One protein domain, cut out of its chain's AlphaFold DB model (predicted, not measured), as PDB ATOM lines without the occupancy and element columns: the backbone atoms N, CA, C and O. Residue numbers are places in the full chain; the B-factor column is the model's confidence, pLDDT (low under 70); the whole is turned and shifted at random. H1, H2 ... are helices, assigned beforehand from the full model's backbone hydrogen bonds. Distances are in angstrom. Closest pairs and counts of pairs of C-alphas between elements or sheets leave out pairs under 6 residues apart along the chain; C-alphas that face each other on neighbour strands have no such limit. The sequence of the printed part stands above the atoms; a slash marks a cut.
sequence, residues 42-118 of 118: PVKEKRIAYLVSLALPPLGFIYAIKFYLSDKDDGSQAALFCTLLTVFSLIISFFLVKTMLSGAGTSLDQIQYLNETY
ATOM      1  N   PRO A  42      31.473  -5.725  12.674       84.50
ATOM      2  CA  PRO A  42      30.876  -4.568  12.025       84.50
ATOM      3  C   PRO A  42      29.363  -4.725  11.848       84.50
ATOM      4  O   PRO A  42      28.877  -5.745  11.354       84.50
ATOM      5  N   VAL A  43      28.604  -3.672  12.160       81.62
ATOM      6  CA  VAL A  43      27.127  -3.673  12.088       81.62
ATOM      7  C   VAL A  43      26.611  -4.095  10.706       81.62
ATOM      8  O   VAL A  43      25.612  -4.806  10.600       81.62
ATOM      9  N   LYS A  44      27.303  -3.692   9.634       83.94
ATOM     10  CA  LYS A  44      26.957  -4.083   8.257       83.94
ATOM     11  C   LYS A  44      27.084  -5.594   8.036       83.94
ATOM     12  O   LYS A  44      26.217  -6.181   7.397       83.94
ATOM     13  N   GLU A  45      28.124  -6.215   8.590       83.06
ATOM     14  CA  GLU A  45      28.358  -7.658   8.481       83.06
ATOM     15  C   GLU A  45      27.298  -8.445   9.265       83.06
ATOM     16  O   GLU A  45      26.729  -9.394   8.726       83.06
ATOM     17  N   LYS A  46      26.936  -7.989  10.475       82.31
ATOM     18  CA  LYS A  46      25.829  -8.580  11.251       82.31
ATOM     19  C   LYS A  46      24.506  -8.545  10.491       82.31
ATOM     20  O   LYS A  46      23.811  -9.552  10.423       82.31
ATOM     21  N   ARG A  47      24.161  -7.397   9.892       85.38
ATOM     22  CA  ARG A  47      22.905  -7.238   9.137       85.38
ATOM     23  C   ARG A  47      22.812  -8.220   7.973       85.38
ATOM     24  O   ARG A  47      21.778  -8.858   7.812       85.38
ATOM     25  N   ILE A  48      23.883  -8.355   7.189       86.06
ATOM     26  CA  ILE A  48      23.918  -9.299   6.064       86.06
ATOM     27  C   ILE A  48      23.785 -10.730   6.579       86.06
ATOM     28  O   ILE A  48      22.969 -11.485   6.061       86.06
ATOM     29  N   ALA A  49      24.525 -11.090   7.625       83.19
ATOM     30  CA  ALA A  49      24.456 -12.429   8.189       83.19
ATOM     31  C   ALA A  49      23.054 -12.779   8.710       83.19
ATOM     32  O   ALA A  49      22.561 -13.862   8.419       83.19
ATOM     33  N   TYR A  50      22.369 -11.859   9.396       84.94
ATOM     34  CA  TYR A  50      20.994 -12.081   9.861       84.94
ATOM     35  C   TYR A  50      19.993 -12.214   8.713       84.94
ATOM     36  O   TYR A  50      19.120 -13.081   8.763       84.94
ATOM     37  N   LEU A  51      20.134 -11.401   7.662       83.94
ATOM     38  CA  LEU A  51      19.301 -11.514   6.463       83.94
ATOM     39  C   LEU A  51      19.507 -12.860   5.764       83.94
ATOM     40  O   LEU A  51      18.532 -13.504   5.379       83.94
ATOM     41  N   VAL A  52      20.758 -13.312   5.645       82.69
ATOM     42  CA  VAL A  52      21.075 -14.620   5.062       82.69
ATOM     43  C   VAL A  52      20.538 -15.751   5.940       82.69
ATOM     44  O   VAL A  52      19.931 -16.672   5.403       82.69
ATOM     45  N   SER A  53      20.671 -15.666   7.268       81.12
ATOM     46  CA  SER A  53      20.102 -16.659   8.190       81.12
ATOM     47  C   SER A  53      18.584 -16.779   8.096       81.12
ATOM     48  O   SER A  53      18.049 -17.866   8.303       81.12
ATOM     49  N   LEU A  54      17.888 -15.689   7.767       78.31
ATOM     50  CA  LEU A  54      16.441 -15.703   7.586       78.31
ATOM     51  C   LEU A  54      16.036 -16.241   6.205       78.31
ATOM     52  O   LEU A  54      15.159 -17.099   6.125       78.31
ATOM     53  N   ALA A  55      16.662 -15.743   5.134       77.56
ATOM     54  CA  ALA A  55      16.271 -16.037   3.751       77.56
ATOM     55  C   ALA A  55      16.773 -17.398   3.246       77.56
ATOM     56  O   ALA A  55      16.109 -18.049   2.444       77.56
ATOM     57  N   LEU A  56      17.949 -17.824   3.706       79.25
ATOM     58  CA  LEU A  56      18.609 -19.068   3.321       79.25
ATOM     59  C   LEU A  56      19.081 -19.785   4.595       79.25
ATOM     60  O   LEU A  56      20.277 -19.770   4.898       79.25
ATOM     61  N   PRO A  57      18.166 -20.434   5.340       71.44
ATOM     62  CA  PRO A  57      18.497 -21.086   6.605       71.44
ATOM     63  C   PRO A  57      19.735 -22.009   6.547       71.44
ATOM     64  O   PRO A  57      20.577 -21.905   7.439       71.44
ATOM     65  N   PRO A  58      19.967 -22.828   5.493       75.50
ATOM     66  CA  PRO A  58      21.182 -23.643   5.397       75.50
ATOM     67  C   PRO A  58      22.479 -22.818   5.373       75.50
ATOM     68  O   PRO A  58      23.490 -23.224   5.941       75.50
ATOM     69  N   LEU A  59      22.454 -21.641   4.742       77.38
ATOM     70  CA  LEU A  59      23.606 -20.737   4.665       77.38
ATOM     71  C   LEU A  59      23.753 -19.886   5.933       77.38
ATOM     72  O   LEU A  59      24.859 -19.461   6.262       77.38
ATOM     73  N   GLY A  60      22.669 -19.687   6.686       74.06
ATOM     74  CA  GLY A  60      22.676 -19.026   7.991       74.06
ATOM     75  C   GLY A  60      23.590 -19.681   9.019       74.06
ATOM     76  O   GLY A  60      24.243 -18.988   9.801       74.06
ATOM     77  N   PHE A  61      23.684 -21.009   8.984       76.88
ATOM     78  CA  PHE A  61      24.518 -21.779   9.905       76.88
ATOM     79  C   PHE A  61      26.019 -21.560   9.664       76.88
ATOM     80  O   PHE A  61      26.810 -21.559  10.606       76.88
ATOM     81  N   ILE A  62      26.415 -21.287   8.416       83.75
ATOM     82  CA  ILE A  62      27.805 -20.960   8.060       83.75
ATOM     83  C   ILE A  62      28.230 -19.663   8.755       83.75
ATOM     84  O   ILE A  62      29.320 -19.588   9.319       83.75
ATOM     85  N   TYR A  63      27.351 -18.657   8.775       82.19
ATOM     86  CA  TYR A  63      27.604 -17.406   9.491       82.19
ATOM     87  C   TYR A  63      27.622 -17.596  11.008       82.19
ATOM     88  O   TYR A  63      28.451 -16.983  11.677       82.19
ATOM     89  N   ALA A  64      26.782 -18.484  11.550       82.75
ATOM     90  CA  ALA A  64      26.821 -18.823  12.970       82.75
ATOM     91  C   ALA A  64      28.179 -19.427  13.370       82.75
ATOM     92  O   ALA A  64      28.801 -18.950  14.317       82.75
ATOM     93  N   ILE A  65      28.686 -20.403  12.608       83.12
ATOM     94  CA  ILE A  65      30.005 -21.009  12.851       83.12
ATOM     95  C   ILE A  65      31.120 -19.972  12.674       83.12
ATOM     96  O   ILE A  65      32.011 -19.878  13.516       83.12
ATOM     97  N   LYS A  66      31.053 -19.152  11.618       84.06
ATOM     98  CA  LYS A  66      32.029 -18.085  11.357       84.06
ATOM     99  C   LYS A  66      32.126 -17.101  12.526       84.06
ATOM    100  O   LYS A  66      33.230 -16.724  12.904       84.06
ATOM    101  N   PHE A  67      30.997 -16.676  13.089       84.75
ATOM    102  CA  PHE A  67      30.990 -15.756  14.227       84.75
ATOM    103  C   PHE A  67      31.353 -16.435  15.543       84.75
ATOM    104  O   PHE A  67      31.980 -15.797  16.380       84.75
ATOM    105  N   TYR A  68      31.036 -17.719  15.706       81.62
ATOM    106  CA  TYR A  68      31.446 -18.488  16.877       81.62
ATOM    107  C   TYR A  68      32.968 -18.683  16.937       81.62
ATOM    108  O   TYR A  68      33.558 -18.588  18.006       81.62
ATOM    109  N   LEU A  69      33.602 -18.921  15.785       82.94
ATOM    110  CA  LEU A  69      35.058 -19.053  15.655       82.94
ATOM    111  C   LEU A  69      35.787 -17.706  15.555       82.94
ATOM    112  O   LEU A  69      37.013 -17.671  15.508       82.94
ATOM    113  N   SER A  70      35.054 -16.597  15.481       79.75
ATOM    114  CA  SER A  70      35.650 -15.269  15.475       79.75
ATOM    115  C   SER A  70      36.066 -14.905  16.900       79.75
ATOM    116  O   SER A  70      35.211 -14.846  17.777       79.75
ATOM    117  N   ASP A  71      37.327 -14.521  17.109       73.06
ATOM    118  CA  ASP A  71      37.851 -13.953  18.375       73.06
ATOM    119  C   ASP A  71      37.274 -12.558  18.721       73.06
ATOM    120  O   ASP A  71      37.850 -11.778  19.479       73.06
ATOM    121  N   LYS A  72      36.120 -12.216  18.142       79.69
ATOM    122  CA  LYS A  72      35.444 -10.937  18.346       79.69
ATOM    123  C   LYS A  72      34.549 -11.012  19.570       79.69
ATOM    124  O   LYS A  72      33.904 -12.031  19.829       79.69
ATOM    125  N   ASP A  73      34.462  -9.909  20.299       72.44
ATOM    126  CA  ASP A  73      33.837  -9.882  21.622       72.44
ATOM    127  C   ASP A  73      32.338 -10.204  21.590       72.44
ATOM    128  O   ASP A  73      31.797 -10.744  22.558       72.44
ATOM    129  N   ASP A  74      31.684  -9.924  20.472       78.38
ATOM    130  CA  ASP A  74      30.266 -10.147  20.203       78.38
ATOM    131  C   ASP A  74      29.997 -11.360  19.294       78.38
ATOM    132  O   ASP A  74      28.849 -11.598  18.907       78.38
ATOM    133  N   GLY A  75      31.030 -12.144  18.963       78.69
ATOM    134  CA  GLY A  75      30.942 -13.295  18.063       78.69
ATOM    135  C   GLY A  75      29.999 -14.385  18.563       78.69
ATOM    136  O   GLY A  75      29.127 -14.844  17.825       78.69
ATOM    137  N   SER A  76      30.088 -14.732  19.847       78.50
ATOM    138  CA  SER A  76      29.226 -15.739  20.476       78.50
ATOM    139  C   SER A  76      27.752 -15.318  20.516       78.50
ATOM    140  O   SER A  76      26.874 -16.127  20.216       78.50
ATOM    141  N   GLN A  77      27.466 -14.045  20.811       81.06
ATOM    142  CA  GLN A  77      26.100 -13.511  20.766       81.06
ATOM    143  C   GLN A  77      25.565 -13.486  19.331       81.06
ATOM    144  O   GLN A  77      24.448 -13.936  19.079       81.06
ATOM    145  N   ALA A  78      26.361 -13.005  18.370       82.12
ATOM    146  CA  ALA A  78      25.967 -12.973  16.964       82.12
ATOM    147  C   ALA A  78      25.706 -14.381  16.406       82.12
ATOM    148  O   ALA A  78      24.723 -14.576  15.689       82.12
ATOM    149  N   ALA A  79      26.526 -15.366  16.783       83.44
ATOM    150  CA  ALA A  79      26.331 -16.769  16.436       83.44
ATOM    151  C   ALA A  79      25.027 -17.336  17.012       83.44
ATOM    152  O   ALA A  79      24.280 -18.010  16.299       83.44
ATOM    153  N   LEU A  80      24.716 -17.025  18.274       84.19
ATOM    154  CA  LEU A  80      23.472 -17.442  18.923       84.19
ATOM    155  C   LEU A  80      22.244 -16.855  18.212       84.19
ATOM    156  O   LEU A  80      21.314 -17.594  17.896       84.19
ATOM    157  N   PHE A  81      22.267 -15.564  17.868       83.56
ATOM    158  CA  PHE A  81      21.193 -14.936  17.089       83.56
ATOM    159  C   PHE A  81      21.043 -15.545  15.689       83.56
ATOM    160  O   PHE A  81      19.923 -15.860  15.286       83.56
ATOM    161  N   CYS A  82      22.142 -15.769  14.959       84.06
ATOM    162  CA  CYS A  82      22.103 -16.456  13.660       84.06
ATOM    163  C   CYS A  82      21.518 -17.871  13.778       84.06
ATOM    164  O   CYS A  82      20.741 -18.289  12.918       84.06
ATOM    165  N   THR A  83      21.849 -18.594  14.849       84.25
ATOM    166  CA  THR A  83      21.335 -19.945  15.106       84.25
ATOM    167  C   THR A  83      19.831 -19.914  15.379       84.25
ATOM    168  O   THR A  83      19.082 -20.644  14.735       84.25
ATOM    169  N   LEU A  84      19.369 -19.020  16.261       87.25
ATOM    170  CA  LEU A  84      17.944 -18.841  16.557       87.25
ATOM    171  C   LEU A  84      17.138 -18.455  15.314       87.25
ATOM    172  O   LEU A  84      16.098 -19.056  15.053       87.25
ATOM    173  N   LEU A  85      17.634 -17.501  14.518       85.69
ATOM    174  CA  LEU A  85      16.995 -17.095  13.262       85.69
ATOM    175  C   LEU A  85      16.899 -18.256  12.271       85.69
ATOM    176  O   LEU A  85      15.861 -18.435  11.637       85.69
ATOM    177  N   THR A  86      17.954 -19.063  12.173       85.38
ATOM    178  CA  THR A  86      17.978 -20.230  11.288       85.38
ATOM    179  C   THR A  86      16.949 -21.276  11.722       85.38
ATOM    180  O   THR A  86      16.161 -21.740  10.901       85.38
ATOM    181  N   VAL A  87      16.900 -21.613  13.016       87.44
ATOM    182  CA  VAL A  87      15.911 -22.558  13.569       87.44
ATOM    183  C   VAL A  87      14.490 -22.039  13.357       87.44
ATOM    184  O   VAL A  87      13.619 -22.778  12.903       87.44
ATOM    185  N   PHE A  88      14.258 -20.755  13.625       88.25
ATOM    186  CA  PHE A  88      12.957 -20.127  13.422       88.25
ATOM    187  C   PHE A  88      12.523 -20.160  11.949       88.25
ATOM    188  O   PHE A  88      11.386 -20.523  11.650       88.25
ATOM    189  N   SER A  89      13.439 -19.867  11.022       85.75
ATOM    190  CA  SER A  89      13.193 -19.937   9.576       85.75
ATOM    191  C   SER A  89      12.923 -21.367   9.081       85.75
ATOM    192  O   SER A  89      12.119 -21.573   8.167       85.75
ATOM    193  N   LEU A  90      13.517 -22.387   9.711       85.62
ATOM    194  CA  LEU A  90      13.188 -23.789   9.424       85.62
ATOM    195  C   LEU A  90      11.772 -24.156   9.888       85.62
ATOM    196  O   LEU A  90      11.055 -24.828   9.149       85.62
ATOM    197  N   ILE A  91      11.347 -23.685  11.066       87.88
ATOM    198  CA  ILE A  91       9.990 -23.916  11.597       87.88
ATOM    199  C   ILE A  91       8.945 -23.265  10.679       87.88
ATOM    200  O   ILE A  91       8.121 -23.971  10.102       87.88
ATOM    201  N   ILE A  92       9.050 -21.942  10.501       86.19
ATOM    202  CA  ILE A  92       8.933 -21.259   9.207       86.19
ATOM    203  C   ILE A  92       8.484 -22.102   8.008       86.19
ATOM    204  O   ILE A  92       7.312 -22.383   7.735       86.19
ATOM    205  N   SER A  93       9.522 -22.496   7.284       84.50
ATOM    206  CA  SER A  93       9.481 -23.247   6.046       84.50
ATOM    207  C   SER A  93       8.727 -24.566   6.195       84.50
ATOM    208  O   SER A  93       7.983 -24.932   5.295       84.50
ATOM    209  N   PHE A  94       8.843 -25.264   7.328       85.31
ATOM    210  CA  PHE A  94       8.132 -26.521   7.559       85.31
ATOM    211  C   PHE A  94       6.609 -26.339   7.600       85.31
ATOM    212  O   PHE A  94       5.878 -27.093   6.954       85.31
ATOM    213  N   PHE A  95       6.114 -25.326   8.315       85.81
ATOM    214  CA  PHE A  95       4.684 -25.003   8.324       85.81
ATOM    215  C   PHE A  95       4.206 -24.502   6.959       85.81
ATOM    216  O   PHE A  95       3.112 -24.858   6.518       85.81
ATOM    217  N   LEU A  96       5.030 -23.720   6.266       84.44
ATOM    218  CA  LEU A  96       4.708 -23.196   4.941       84.44
ATOM    219  C   LEU A  96       4.607 -24.327   3.903       84.44
ATOM    220  O   LEU A  96       3.631 -24.409   3.167       84.44
ATOM    221  N   VAL A  97       5.539 -25.280   3.924       83.12
ATOM    222  CA  VAL A  97       5.487 -26.497   3.101       83.12
ATOM    223  C   VAL A  97       4.248 -27.327   3.445       83.12
ATOM    224  O   VAL A  97       3.503 -27.697   2.544       83.12
ATOM    225  N   LYS A  98       3.950 -27.563   4.730       79.62
ATOM    226  CA  LYS A  98       2.736 -28.298   5.132       79.62
ATOM    227  C   LYS A  98       1.447 -27.638   4.649       79.62
ATOM    228  O   LYS A  98       0.560 -28.330   4.160       79.62
ATOM    229  N   THR A  99       1.337 -26.319   4.781       80.62
ATOM    230  CA  THR A  99       0.150 -25.575   4.333       80.62
ATOM    231  C   THR A  99       0.026 -25.588   2.811       80.62
ATOM    232  O   THR A  99      -1.059 -25.881   2.309       80.62
ATOM    233  N   MET A 100       1.129 -25.395   2.076       79.00
ATOM    234  CA  MET A 100       1.145 -25.504   0.613       79.00
ATOM    235  C   MET A 100       0.778 -26.908   0.119       79.00
ATOM    236  O   MET A 100      -0.058 -27.021  -0.776       79.00
ATOM    237  N   LEU A 101       1.322 -27.978   0.713       72.12
ATOM    238  CA  LEU A 101       0.945 -29.348   0.340       72.12
ATOM    239  C   LEU A 101      -0.510 -29.673   0.710       72.12
ATOM    240  O   LEU A 101      -1.192 -30.330  -0.068       72.12
ATOM    241  N   SER A 102      -1.025 -29.168   1.840       65.94
ATOM    242  CA  SER A 102      -2.438 -29.373   2.202       65.94
ATOM    243  C   SER A 102      -3.410 -28.685   1.236       65.94
ATOM    244  O   SER A 102      -4.502 -29.194   1.002       65.94
ATOM    245  N   GLY A 103      -3.006 -27.555   0.644       62.56
ATOM    246  CA  GLY A 103      -3.793 -26.831  -0.358       62.56
ATOM    247  C   GLY A 103      -3.680 -27.403  -1.775       62.56
ATOM    248  O   GLY A 103      -4.571 -27.178  -2.588       62.56
ATOM    249  N   ALA A 104      -2.621 -28.162  -2.075       60.59
ATOM    250  CA  ALA A 104      -2.388 -28.774  -3.385       60.59
ATOM    251  C   ALA A 104      -3.194 -30.069  -3.625       60.59
ATOM    252  O   ALA A 104      -3.135 -30.630  -4.717       60.59
ATOM    253  N   GLY A 105      -3.949 -30.554  -2.630       54.97
ATOM    254  CA  GLY A 105      -4.803 -31.741  -2.758       54.97
ATOM    255  C   GLY A 105      -4.055 -33.077  -2.833       54.97
ATOM    256  O   GLY A 105      -4.702 -34.113  -2.910       54.97
ATOM    257  N   THR A 106      -2.723 -33.081  -2.773       56.75
ATOM    258  CA  THR A 106      -1.903 -34.295  -2.739       56.75
ATOM    259  C   THR A 106      -1.630 -34.689  -1.293       56.75
ATOM    260  O   THR A 106      -0.674 -34.237  -0.659       56.75
ATOM    261  N   SER A 107      -2.485 -35.554  -0.742       55.91
ATOM    262  CA  SER A 107      -2.122 -36.272   0.479       55.91
ATOM    263  C   SER A 107      -0.899 -37.150   0.185       55.91
ATOM    264  O   SER A 107      -0.794 -37.753  -0.884       55.91
ATOM    265  N   LEU A 108       0.047 -37.234   1.123       57.22
ATOM    266  CA  LEU A 108       1.169 -38.184   1.026       57.22
ATOM    267  C   LEU A 108       0.661 -39.624   0.815       57.22
ATOM    268  O   LEU A 108       1.283 -40.391   0.083       57.22
ATOM    269  N   ASP A 109      -0.526 -39.930   1.348       58.12
ATOM    270  CA  ASP A 109      -1.235 -41.194   1.143       58.12
ATOM    271  C   ASP A 109      -1.593 -41.455  -0.334       58.12
ATOM    272  O   ASP A 109      -1.525 -42.593  -0.785       58.12
ATOM    273  N   GLN A 110      -1.920 -40.426  -1.130       54.69
ATOM    274  CA  GLN A 110      -2.202 -40.579  -2.568       54.69
ATOM    275  C   GLN A 110      -0.947 -40.879  -3.392       54.69
ATOM    276  O   GLN A 110      -1.014 -41.638  -4.359       54.69
ATOM    277  N   ILE A 111       0.200 -40.307  -3.016       59.00
ATOM    278  CA  ILE A 111       1.482 -40.585  -3.682       59.00
ATOM    279  C   ILE A 111       1.926 -42.023  -3.383       59.00
ATOM    280  O   ILE A 111       2.444 -42.703  -4.266       59.00
ATOM    281  N   GLN A 112       1.668 -42.511  -2.167       57.59
ATOM    282  CA  GLN A 112       1.961 -43.890  -1.787       57.59
ATOM    283  C   GLN A 112       1.033 -44.895  -2.493       57.59
ATOM    284  O   GLN A 112       1.512 -45.908  -2.993       57.59
ATOM    285  N   TYR A 113      -0.256 -44.572  -2.649       55.31
ATOM    286  CA  TYR A 113      -1.210 -45.416  -3.382       55.31
ATOM    287  C   TYR A 113      -0.884 -45.521  -4.884       55.31
ATOM    288  O   TYR A 113      -0.999 -46.592  -5.477       55.31
ATOM    289  N   LEU A 114      -0.433 -44.430  -5.517       58.25
ATOM    290  CA  LEU A 114      -0.030 -44.434  -6.932       58.25
ATOM    291  C   LEU A 114       1.237 -45.263  -7.198       58.25
ATOM    292  O   LEU A 114       1.374 -45.799  -8.294       58.25
ATOM    293  N   ASN A 115       2.130 -45.392  -6.214       56.72
ATOM    294  CA  ASN A 115       3.373 -46.160  -6.332       56.72
ATOM    295  C   ASN A 115       3.209 -47.661  -6.012       56.72
ATOM    296  O   ASN A 115       4.088 -48.441  -6.347       56.72
ATOM    297  N   GLU A 116       2.116 -48.074  -5.360       56.88
ATOM    298  CA  GLU A 116       1.753 -49.496  -5.196       56.88
ATOM    299  C   GLU A 116       0.858 -50.025  -6.331       56.88
ATOM    300  O   GLU A 116       0.686 -51.234  -6.470       56.88
ATOM    301  N   THR A 117       0.272 -49.137  -7.145       54.50
ATOM    302  CA  THR A 117      -0.660 -49.509  -8.229       54.50
ATOM    303  C   THR A 117       0.027 -49.642  -9.606       54.50
ATOM    304  O   THR A 117      -0.600 -50.118 -10.553       54.50
ATOM    305  N   TYR A 118       1.305 -49.267  -9.722       47.50
ATOM    306  CA  TYR A 118       2.174 -49.458 -10.896       47.50
ATOM    307  C   TYR A 118       3.427 -50.245 -10.510       47.50
ATOM    308  O   TYR A 118       3.958 -50.951 -11.399       47.50
TER     309      TYR A 118
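What this domain is: This is residues 42 to 118 of the 118 residues of an uncharacterized protein of Candidatus Doudnabacteria bacterium RIFCSPHIGHO2_01_FULL_41_86 (UniProt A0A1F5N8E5). Two short helices, H1 and H2, pack with the first part of one long helix, H3, in an up-and-down bundle of three, each helix running against the one before it. The far part of H3 sticks out of this body as an arm from residue 94, and the small helix H4 follows at the arm's end. The printed part has 77 residues with four named helices, H1 to H4 in chain order, and no named strand; the class is all helix. The whole is extended, a rod spanning 60 by 21 by 14 A, with a radius of gyration of the C-alphas of 18.4 A.

Where its parts are: H1, residues 43 to 55, begins at C-alpha 43 (27.127, -3.673, 12.088) and is 18.4 A long from first to last C-alpha. H2, residues 57 to 68, is 16.7 A long. H3, residues 75 to 103, is 41.6 A long and ends at C-alpha 103 (-3.793, -26.831, -0.358). H4, residues 108 to 116, is 12.9 A long and ends at C-alpha 116 (1.753, -49.496, -5.196).

How they stand to each other: H1 and H2 form a helical hairpin, at a shallow tilt of 33 degrees, only just short of steep. They touch through residues 49 to 54 of H1 and 59 to 63 of H2, and their closest C-alphas, Ser 53 and Gly 60, are 3.5 A apart. H2 and H3 form a second helical hairpin, opposite ways at a shallow tilt of 10 degrees; their closest C-alphas, Ala 64 and Ala 79, are 4.1 A apart. H1 touches residues 78 to 89 of H3, the same way at a shallow tilt of 25 degrees, with the closest C-alphas, Ser 53 and Thr 86, 5.2 A apart. H4 is apart from H1, H2 and H3. In H1, H3 and H4 every O i to N i+4 pair is within hydrogen-bond range; in H2, 5 of 8 are.

The domain as a whole: The C-alphas of Asp 73 and Thr 117, the two farthest apart, are 60.4 A from each other. Residues 94 to 118 stand free; the body without them spans 32 by 17 by 13 A. The printed part has no cut and no long link. Mean pLDDT of the printed part is 76.5, and residues 102 to 118 are under 70.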